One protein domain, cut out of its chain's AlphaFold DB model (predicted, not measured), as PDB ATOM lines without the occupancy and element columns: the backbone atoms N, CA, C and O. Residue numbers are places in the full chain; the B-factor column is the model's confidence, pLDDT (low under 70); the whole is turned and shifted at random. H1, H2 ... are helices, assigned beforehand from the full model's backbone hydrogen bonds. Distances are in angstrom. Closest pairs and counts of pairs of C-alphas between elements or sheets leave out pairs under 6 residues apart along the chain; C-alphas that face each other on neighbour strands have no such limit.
ATOM      1  N   ALA A 108     189.998 157.421 221.059       92.44
ATOM      2  CA  ALA A 108     191.215 157.325 221.866       92.44
ATOM      3  C   ALA A 108     192.468 157.089 221.000       92.44
ATOM      4  O   ALA A 108     193.511 157.689 221.244       92.44
ATOM      5  N   ALA A 109     192.352 156.274 219.944       92.88
ATOM      6  CA  ALA A 109     193.445 156.055 218.995       92.88
ATOM      7  C   ALA A 109     193.806 157.345 218.238       92.88
ATOM      8  O   ALA A 109     194.985 157.652 218.036       92.88
ATOM      9  N   GLN A 110     192.794 158.127 217.843       92.88
ATOM     10  CA  GLN A 110     193.003 159.420 217.195       92.88
ATOM     11  C   GLN A 110     193.661 160.424 218.147       92.88
ATOM     12  O   GLN A 110     194.592 161.109 217.735       92.88
ATOM     13  N   ASP A 111     193.237 160.473 219.411       94.69
ATOM     14  CA  ASP A 111     193.817 161.369 220.416       94.69
ATOM     15  C   ASP A 111     195.313 161.079 220.632       94.69
ATOM     16  O   ASP A 111     196.128 162.007 220.667       94.69
ATOM     17  N   LEU A 112     195.702 159.798 220.709       95.94
ATOM     18  CA  LEU A 112     197.114 159.415 220.767       95.94
ATOM     19  C   LEU A 112     197.849 159.800 219.478       95.94
ATOM     20  O   LEU A 112     198.930 160.383 219.535       95.94
ATOM     21  N   THR A 113     197.259 159.534 218.313       94.50
ATOM     22  CA  THR A 113     197.852 159.900 217.019       94.50
ATOM     23  C   THR A 113     198.118 161.407 216.931       94.50
ATOM     24  O   THR A 113     199.208 161.826 216.536       94.50
ATOM     25  N   ASP A 114     197.157 162.237 217.334       95.12
ATOM     26  CA  ASP A 114     197.283 163.696 217.337       95.12
ATOM     27  C   ASP A 114     198.359 164.156 218.332       95.12
ATOM     28  O   ASP A 114     199.173 165.028 218.006       95.12
ATOM     29  N   ARG A 115     198.429 163.523 219.513       96.56
ATOM     30  CA  ARG A 115     199.479 163.765 220.513       96.56
ATOM     31  C   ARG A 115     200.871 163.468 219.949       96.56
ATOM     32  O   ARG A 115     201.742 164.333 220.027       96.56
ATOM     33  N   LEU A 116     201.075 162.300 219.334       95.50
ATOM     34  CA  LEU A 116     202.369 161.898 218.766       95.50
ATOM     35  C   LEU A 116     202.793 162.792 217.589       95.50
ATOM     36  O   LEU A 116     203.982 163.077 217.439       95.50
ATOM     37  N   ASN A 117     201.848 163.253 216.763       94.50
ATOM     38  CA  ASN A 117     202.119 164.196 215.669       94.50
ATOM     39  C   ASN A 117     202.508 165.595 216.170       94.50
ATOM     40  O   ASN A 117     203.243 166.308 215.487       94.50
ATOM     41  N   GLY A 118     202.017 165.994 217.346       95.88
ATOM     42  CA  GLY A 118     202.361 167.265 217.981       95.88
ATOM     43  C   GLY A 118     203.754 167.303 218.622       95.88
ATOM     44  O   GLY A 118     204.254 168.397 218.875       95.88
ATOM     45  N   MET A 119     204.365 166.142 218.871       97.19
ATOM     46  CA  MET A 119     205.669 165.994 219.530       97.19
ATOM     47  C   MET A 119     206.844 166.079 218.547       97.19
ATOM     48  O   MET A 119     206.755 165.620 217.400       97.19
ATOM     49  N   THR A 120     207.987 166.597 219.009       96.31
ATOM     50  CA  THR A 120     209.269 166.370 218.320       96.31
ATOM     51  C   THR A 120     209.650 164.881 218.365       96.31
ATOM     52  O   THR A 120     209.084 164.122 219.153       96.31
ATOM     53  N   PRO A 121     210.601 164.418 217.531       94.06
ATOM     54  CA  PRO A 121     211.093 163.045 217.623       94.06
ATOM     55  C   PRO A 121     211.609 162.672 219.021       94.06
ATOM     56  O   PRO A 121     211.288 161.585 219.490       94.06
ATOM     57  N   GLU A 122     212.339 163.567 219.705       93.88
ATOM     58  CA  GLU A 122     212.824 163.292 221.066       93.88
ATOM     59  C   GLU A 122     211.678 163.224 222.087       93.88
ATOM     60  O   GLU A 122     211.600 162.276 222.859       93.88
ATOM     61  N   GLU A 123     210.734 164.175 222.050       96.25
ATOM     62  CA  GLU A 123     209.571 164.175 222.953       96.25
ATOM     63  C   GLU A 123     208.703 162.923 222.776       96.25
ATOM     64  O   GLU A 123     208.137 162.407 223.740       96.25
ATOM     65  N   ARG A 124     208.598 162.427 221.537       95.38
ATOM     66  CA  ARG A 124     207.866 161.200 221.226       95.38
ATOM     67  C   ARG A 124     208.538 159.988 221.855       95.38
ATOM     68  O   ARG A 124     207.848 159.173 222.455       95.38
ATOM     69  N   GLN A 125     209.858 159.887 221.724       93.25
ATOM     70  CA  GLN A 125     210.631 158.796 222.307       93.25
ATOM     71  C   GLN A 125     210.486 158.773 223.835       93.25
ATOM     72  O   GLN A 125     210.101 157.752 224.400       93.25
ATOM     73  N   ASP A 126     210.680 159.926 224.483       95.44
ATOM     74  CA  ASP A 126     210.545 160.075 225.935       95.44
ATOM     75  C   ASP A 126     209.130 159.715 226.426       95.44
ATOM     76  O   ASP A 126     208.961 159.111 227.487       95.44
ATOM     77  N   TYR A 127     208.097 160.069 225.654       96.62
ATOM     78  CA  TYR A 127     206.719 159.728 225.990       96.62
ATOM     79  C   TYR A 127     206.436 158.227 225.857       96.62
ATOM     80  O   TYR A 127     205.811 157.659 226.750       96.62
ATOM     81  N   LEU A 128     206.898 157.572 224.789       95.81
ATOM     82  CA  LEU A 128     206.594 156.158 224.533       95.81
ATOM     83  C   LEU A 128     207.237 155.200 225.547       95.81
ATOM     84  O   LEU A 128     206.679 154.140 225.805       95.81
ATOM     85  N   VAL A 129     208.339 155.586 226.197       95.06
ATOM     86  CA  VAL A 129     208.931 154.810 227.311       95.06
ATOM     87  C   VAL A 129     208.357 155.172 228.686       95.06
ATOM     88  O   VAL A 129     208.668 154.541 229.704       95.06
ATOM     89  N   SER A 130     207.531 156.217 228.758       95.56
ATOM     90  CA  SER A 130     207.029 156.737 230.028       95.56
ATOM     91  C   SER A 130     206.026 155.789 230.692       95.56
ATOM     92  O   SER A 130     205.283 155.054 230.042       95.56
ATOM     93  N   GLU A 131     205.954 155.848 232.024       94.44
ATOM     94  CA  GLU A 131     204.890 155.176 232.782       94.44
ATOM     95  C   GLU A 131     203.501 155.699 232.386       94.44
ATOM     96  O   GLU A 131     202.536 154.943 232.380       94.44
ATOM     97  N   GLU A 132     203.403 156.978 232.008       95.56
ATOM     98  CA  GLU A 132     202.152 157.587 231.550       95.56
ATOM     99  C   GLU A 132     201.600 156.858 230.319       95.56
ATOM    100  O   GLU A 132     200.421 156.502 230.289       95.56
ATOM    101  N   PHE A 133     202.446 156.611 229.314       96.31
ATOM    102  CA  PHE A 133     202.042 155.865 228.128       96.31
ATOM    103  C   PHE A 133     201.727 154.406 228.461       96.31
ATOM    104  O   PHE A 133     200.686 153.914 228.034       96.31
ATOM    105  N   ARG A 134     202.567 153.737 229.265       92.94
ATOM    106  CA  ARG A 134     202.344 152.333 229.655       92.94
ATOM    107  C   ARG A 134     200.999 152.135 230.362       92.94
ATOM    108  O   ARG A 134     200.230 151.265 229.966       92.94
ATOM    109  N   GLN A 135     200.658 152.987 231.331       92.06
ATOM    110  CA  GLN A 135     199.350 152.945 232.000       92.06
ATOM    111  C   GLN A 135     198.200 153.243 231.032       92.06
ATOM    112  O   GLN A 135     197.206 152.521 231.006       92.06
ATOM    113  N   TRP A 136     198.346 154.266 230.185       94.81
ATOM    114  CA  TRP A 136     197.315 154.600 229.205       94.81
ATOM    115  C   TRP A 136     197.072 153.463 228.201       94.81
ATOM    116  O   TRP A 136     195.919 153.188 227.863       94.81
ATOM    117  N   ALA A 137     198.131 152.786 227.748       94.50
ATOM    118  CA  ALA A 137     198.046 151.659 226.826       94.50
ATOM    119  C   ALA A 137     197.365 150.443 227.469       94.50
ATOM    120  O   ALA A 137     196.527 149.819 226.824       94.50
ATOM    121  N   LEU A 138     197.643 150.160 228.747       90.06
ATOM    122  CA  LEU A 138     196.951 149.117 229.516       90.06
ATOM    123  C   LEU A 138     195.450 149.402 229.679       90.06
ATOM    124  O   LEU A 138     194.632 148.488 229.617       90.06
ATOM    125  N   GLU A 139     195.072 150.667 229.864       91.38
ATOM    126  CA  GLU A 139     193.666 151.079 229.961       91.38
ATOM    127  C   GLU A 139     192.952 151.120 228.597       91.38
ATOM    128  O   GLU A 139     191.722 151.056 228.541       91.38
ATOM    129  N   ASN A 140     193.703 151.241 227.495       94.75
ATOM    130  CA  ASN A 140     193.178 151.435 226.141       94.75
ATOM    131  C   ASN A 140     193.887 150.542 225.094       94.75
ATOM    132  O   ASN A 140     194.357 151.071 224.082       94.75
ATOM    133  N   PRO A 141     193.944 149.209 225.274       92.75
ATOM    134  CA  PRO A 141     194.819 148.323 224.497       92.75
ATOM    135  C   PRO A 141     194.562 148.402 222.988       92.75
ATOM    136  O   PRO A 141     195.477 148.675 222.214       92.75
ATOM    137  N   GLU A 142     193.302 148.288 222.564       93.62
ATOM    138  CA  GLU A 142     192.918 148.351 221.146       93.62
ATOM    139  C   GLU A 142     193.243 149.700 220.495       93.62
ATOM    140  O   GLU A 142     193.677 149.777 219.345       93.62
ATOM    141  N   ALA A 143     193.042 150.791 221.237       95.25
ATOM    142  CA  ALA A 143     193.341 152.127 220.743       95.25
ATOM    143  C   ALA A 143     194.852 152.367 220.655       95.25
ATOM    144  O   ALA A 143     195.317 152.983 219.695       95.25
ATOM    145  N   ALA A 144     195.606 151.866 221.636       96.69
ATOM    146  CA  ALA A 144     197.056 151.914 221.645       96.69
ATOM    147  C   ALA A 144     197.633 151.130 220.468       96.69
ATOM    148  O   ALA A 144     198.426 151.688 219.714       96.69
ATOM    149  N   LYS A 145     197.171 149.892 220.241       96.62
ATOM    150  CA  LYS A 145     197.617 149.056 219.118       96.62
ATOM    151  C   LYS A 145     197.359 149.736 217.784       96.62
ATOM    152  O   LYS A 145     198.294 149.945 217.016       96.62
ATOM    153  N   ALA A 146     196.123 150.184 217.556       96.00
ATOM    154  CA  ALA A 146     195.751 150.858 216.318       96.00
ATOM    155  C   ALA A 146     196.592 152.120 216.051       96.00
ATOM    156  O   ALA A 146     197.037 152.342 214.924       96.00
ATOM    157  N   ALA A 147     196.822 152.952 217.071       96.81
ATOM    158  CA  ALA A 147     197.593 154.185 216.927       96.81
ATOM    159  C   ALA A 147     199.095 153.926 216.734       96.81
ATOM    160  O   ALA A 147     199.722 154.576 215.896       96.81
ATOM    161  N   MET A 148     199.671 152.982 217.481       97.81
ATOM    162  CA  MET A 148     201.092 152.640 217.397       97.81
ATOM    163  C   MET A 148     201.437 151.976 216.066       97.81
ATOM    164  O   MET A 148     202.412 152.368 215.427       97.81
ATOM    165  N   ASP A 149     200.602 151.051 215.588       97.25
ATOM    166  CA  ASP A 149     200.779 150.447 214.266       97.25
ATOM    167  C   ASP A 149     200.675 151.492 213.156       97.25
ATOM    168  O   ASP A 149     201.537 151.554 212.283       97.25
ATOM    169  N   ALA A 150     199.676 152.380 213.215       96.00
ATOM    170  CA  ALA A 150     199.540 153.460 212.244       96.00
ATOM    171  C   ALA A 150     200.735 154.433 212.283       96.00
ATOM    172  O   ALA A 150     201.176 154.932 211.239       96.00
ATOM    173  N   ALA A 151     201.284 154.706 213.469       96.31
ATOM    174  CA  ALA A 151     202.480 155.522 213.625       96.31
ATOM    175  C   ALA A 151     203.710 154.847 212.994       96.31
ATOM    176  O   ALA A 151     204.472 155.519 212.296       96.31
ATOM    177  N   ALA A 152     203.889 153.537 213.183       96.88
ATOM    178  CA  ALA A 152     204.982 152.783 212.571       96.88
ATOM    179  C   ALA A 152     204.826 152.702 211.043       96.88
ATOM    180  O   ALA A 152     205.762 153.003 210.298       96.88
ATOM    181  N   ASP A 153     203.623 152.386 210.562       96.12
ATOM    182  CA  ASP A 153     203.322 152.210 209.136       96.12
ATOM    183  C   ASP A 153     203.442 153.526 208.348       96.12
ATOM    184  O   ASP A 153     203.822 153.531 207.174       96.12
ATOM    185  N   SER A 154     203.159 154.664 208.992       95.69
ATOM    186  CA  SER A 154     203.337 156.002 208.406       95.69
ATOM    187  C   SER A 154     204.768 156.546 208.508       95.69
ATOM    188  O   SER A 154     205.077 157.560 207.877       95.69
ATOM    189  N   GLY A 155     205.644 155.890 209.278       95.06
ATOM    190  CA  GLY A 155     207.002 156.353 209.569       95.06
ATOM    191  C   GLY A 155     207.071 157.507 210.575       95.06
ATOM    192  O   GLY A 155     208.080 158.213 210.626       95.06
ATOM    193  N   LEU A 156     206.006 157.732 211.355       95.06
ATOM    194  CA  LEU A 156     205.997 158.690 212.462       95.06
ATOM    195  C   LEU A 156     206.899 158.217 213.613       95.06
ATOM    196  O   LEU A 156     207.573 159.034 214.244       95.06
ATOM    197  N   ILE A 157     206.929 156.910 213.864       95.56
ATOM    198  CA  ILE A 157     207.941 156.246 214.693       95.56
ATOM    199  C   ILE A 157     208.792 155.340 213.809       95.56
ATOM    200  O   ILE A 157     208.325 154.862 212.772       95.56
ATOM    201  N   ASP A 158     210.053 155.130 214.190       94.44
ATOM    202  CA  ASP A 158     210.859 154.114 213.522       94.44
ATOM    203  C   ASP A 158     210.271 152.748 213.871       94.44
ATOM    204  O   ASP A 158     210.176 152.381 215.038       94.44
ATOM    205  N   LYS A 159     209.878 151.987 212.851       94.81
ATOM    206  CA  LYS A 159     209.322 150.656 213.060       94.81
ATOM    207  C   LYS A 159     210.303 149.702 213.734       94.81
ATOM    208  O   LYS A 159     209.832 148.706 214.233       94.81
ATOM    209  N   ARG A 160     211.613 149.982 213.734       95.38
ATOM    210  CA  ARG A 160     212.669 149.184 214.394       95.38
ATOM    211  C   ARG A 160     213.108 149.755 215.744       95.38
ATOM    212  O   ARG A 160     214.199 149.429 216.212       95.38
ATOM    213  N   SER A 161     212.341 150.683 216.308       93.94
ATOM    214  CA  SER A 161     212.691 151.291 217.585       93.94
ATOM    215  C   SER A 161     212.428 150.326 218.744       93.94
ATOM    216  O   SER A 161     211.497 149.519 218.690       93.94
ATOM    217  N   GLU A 162     213.249 150.423 219.792       93.88
ATOM    218  CA  GLU A 162     213.115 149.618 221.016       93.88
ATOM    219  C   GLU A 162     211.732 149.835 221.647       93.88
ATOM    220  O   GLU A 162     211.049 148.884 221.999       93.88
ATOM    221  N   GLU A 163     211.234 151.072 221.629       94.12
ATOM    222  CA  GLU A 163     209.940 151.436 222.208       94.12
ATOM    223  C   GLU A 163     208.757 150.755 221.505       94.12
ATOM    224  O   GLU A 163     207.769 150.406 222.149       94.12
ATOM    225  N   TYR A 164     208.828 150.569 220.180       96.75
ATOM    226  CA  TYR A 164     207.772 149.870 219.445       96.75
ATOM    227  C   TYR A 164     207.872 148.350 219.605       96.75
ATOM    228  O   TYR A 164     206.843 147.675 219.674       96.75
ATOM    229  N   ALA A 165     209.091 147.810 219.698       97.06
ATOM    230  CA  ALA A 165     209.316 146.399 219.997       97.06
ATOM    231  C   ALA A 165     208.798 146.024 221.396       97.06
ATOM    232  O   ALA A 165     208.079 145.028 221.536       97.06
ATOM    233  N   ASP A 166     209.090 146.858 222.396       95.69
ATOM    234  CA  ASP A 166     208.601 146.721 223.769       95.69
ATOM    235  C   ASP A 166     207.079 146.850 223.814       95.69
ATOM    236  O   ASP A 166     206.401 145.976 224.348       95.69
ATOM    237  N   PHE A 167     206.517 147.874 223.157       97.38
ATOM    238  CA  PHE A 167     205.068 148.054 223.074       97.38
ATOM    239  C   PHE A 167     204.355 146.830 222.483       97.38
ATOM    240  O   PHE A 167     203.357 146.380 223.043       97.38
ATOM    241  N   LEU A 168     204.838 146.286 221.359       97.88
ATOM    242  CA  LEU A 168     204.228 145.101 220.749       97.88
ATOM    243  C   LEU A 168     204.371 143.868 221.642       97.88
ATOM    244  O   LEU A 168     203.439 143.066 221.719       97.88
ATOM    245  N   SER A 169     205.515 143.720 222.314       96.19
ATOM    246  CA  SER A 169     205.739 142.612 223.240       96.19
ATOM    247  C   SER A 169     204.780 142.669 224.423       96.19
ATOM    248  O   SER A 169     204.102 141.680 224.708       96.19
ATOM    249  N   ASP A 170     204.659 143.836 225.049       95.19
ATOM    250  CA  ASP A 170     203.745 144.070 226.159       95.19
ATOM    251  C   ASP A 170     202.287 143.928 225.723       95.19
ATOM    252  O   ASP A 170     201.505 143.290 226.424       95.19
ATOM    253  N   TYR A 171     201.899 144.488 224.574       97.00
ATOM    254  CA  TYR A 171     200.523 144.417 224.081       97.00
ATOM    255  C   TYR A 171     200.059 142.967 223.936       97.00
ATOM    256  O   TYR A 171     199.050 142.588 224.526       97.00
ATOM    257  N   TRP A 172     200.814 142.141 223.211       97.94
ATOM    258  CA  TRP A 172     200.413 140.762 222.943       97.94
ATOM    259  C   TRP A 172     200.481 139.868 224.188       97.94
ATOM    260  O   TRP A 172     199.603 139.031 224.379       97.94
ATOM    261  N   ASN A 173     201.450 140.083 225.086       96.50
ATOM    262  CA  ASN A 173     201.471 139.388 226.376       96.50
ATOM    263  C   ASN A 173     200.287 139.777 227.265       96.50
ATOM    264  O   ASN A 173     199.644 138.913 227.864       96.50
ATOM    265  N   ASN A 174     199.973 141.071 227.348       95.00
ATOM    266  CA  ASN A 174     198.827 141.548 228.114       95.00
ATOM    267  C   ASN A 174     197.510 141.059 227.517       95.00
ATOM    268  O   ASN A 174     196.613 140.720 228.282       95.00
ATOM    269  N   GLN A 175     197.403 140.966 226.191       95.75
ATOM    270  CA  GLN A 175     196.228 140.419 225.520       95.75
ATOM    271  C   GLN A 175     196.037 138.932 225.857       95.75
ATOM    272  O   GLN A 175     194.966 138.554 226.328       95.75
ATOM    273  N   ALA A 176     197.096 138.119 225.760       97.06
ATOM    274  CA  ALA A 176     197.050 136.706 226.141       97.06
ATOM    275  C   ALA A 176     196.656 136.517 227.620       97.06
ATOM    276  O   ALA A 176     195.836 135.662 227.966       97.06
ATOM    277  N   MET A 177     197.210 137.340 228.520       96.31
ATOM    278  CA  MET A 177     196.841 137.319 229.939       96.31
ATOM    279  C   MET A 177     195.393 137.762 230.167       96.31
ATOM    280  O   MET A 177     194.683 137.126 230.946       96.31
ATOM    281  N   LEU A 178     194.939 138.818 229.489       93.94
ATOM    282  CA  LEU A 178     193.583 139.349 229.601       93.94
ATOM    283  C   LEU A 178     192.542 138.311 229.178       93.94
ATOM    284  O   LEU A 178     191.581 138.086 229.919       93.94
ATOM    285  N   ASP A 179     192.765 137.640 228.050       94.00
ATOM    286  CA  ASP A 179     191.857 136.626 227.507       94.00
ATOM    287  C   ASP A 179     191.726 135.415 228.434       94.00
ATOM    288  O   ASP A 179     190.641 134.852 228.606       94.00
ATOM    289  N   MET A 180     192.805 135.083 229.140       96.44
ATOM    290  CA  MET A 180     192.807 134.040 230.163       96.44
ATOM    291  C   MET A 180     192.371 134.526 231.553       96.44
ATOM    292  O   MET A 180     192.239 133.727 232.489       96.44
ATOM    293  N   GLY A 181     192.144 135.829 231.726       95.88
ATOM    294  CA  GLY A 181     191.853 136.447 233.017       95.88
ATOM    295  C   GLY A 181     192.988 136.279 234.032       95.88
ATOM    296  O   GLY A 181     192.721 136.047 235.216       95.88
ATOM    297  N   ILE A 182     194.240 136.298 233.577       96.00
ATOM    298  CA  ILE A 182     195.447 136.352 234.406       96.00
ATOM    299  C   ILE A 182     195.706 137.822 234.749       96.00
ATOM    300  O   ILE A 182     195.826 138.659 233.861       96.00
ATOM    301  N   ASP A 183     195.790 138.139 236.042       92.56
ATOM    302  CA  ASP A 183     196.183 139.475 236.492       92.56
ATOM    303  C   ASP A 183     197.710 139.519 236.681       92.56
ATOM    304  O   ASP A 183     198.212 138.899 237.633       92.56
ATOM    305  N   PRO A 184     198.457 140.249 235.826       90.94
ATOM    306  CA  PRO A 184     199.912 140.318 235.907       90.94
ATOM    307  C   PRO A 184     200.405 140.891 237.239       90.94
ATOM    308  O   PRO A 184     201.461 140.481 237.721       90.94
ATOM    309  N   ALA A 185     199.638 141.782 237.879       89.75
ATOM    310  CA  ALA A 185     200.008 142.367 239.168       89.75
ATOM    311  C   ALA A 185     199.926 141.355 240.324       89.75
ATOM    312  O   ALA A 185     200.544 141.554 241.370       89.75
ATOM    313  N   SER A 186     199.168 140.271 240.137       91.62
ATOM    314  CA  SER A 186     199.013 139.190 241.113       91.62
ATOM    315  C   SER A 186     199.930 137.989 240.857       91.62
ATOM    316  O   SER A 186     200.050 137.126 241.724       91.62
ATOM    317  N   TRP A 187     200.585 137.920 239.692       95.81
ATOM    318  CA  TRP A 187     201.403 136.774 239.296       95.81
ATOM    319  C   TRP A 187     202.805 136.823 239.922       95.81
ATOM    320  O   TRP A 187     203.801 137.130 239.257       95.81
TER     321      TRP A 187
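Overview. This is residues 108 to 187 of the 494 residues of an uncharacterized protein of Arthrobacter sp. Soil762 (UniProt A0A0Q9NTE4). Look first at H5, the longest helix, which folds back beside H4 as a hairpin; H1 packs on H4, and short H2 and H3 are near H5. Residues 176 to 181, of which 176 to 179 belong to H5, stick out. The 80 printed residues hold five named helices, H1 to H5 in chain order, and no named strand: all helix. The whole is compact, with a radius of gyration of the C-alphas of 12.6 A, spanning 37 by 22 by 21 A.

Arrangement. Start at H5, residues 162 to 179: its residues 164 to 171 alone touch H4, residues 141 to 154, closest at the C-alphas of Pro 141 and Tyr 171, 6.9 A, opposite ways at a shallow tilt of 30 degrees. H1, residues 108 to 118, touches H4, closest at C-alphas 109 and 143, 4.3 A. H2, residues 121 to 128, and H3, residues 131 to 139, touch no helix. In these five helices every O i to N i+4 pair is within hydrogen-bond range.

Along the chain. Find C-alpha 162 at (213.115, 149.618, 221.016); H5 runs 25.7 A to C-alpha 179 at (191.857, 136.626, 227.507). H4 spans 19.8 A.

Size, cuts and confidence. The printed part has no cut, no long link and no residue under 70.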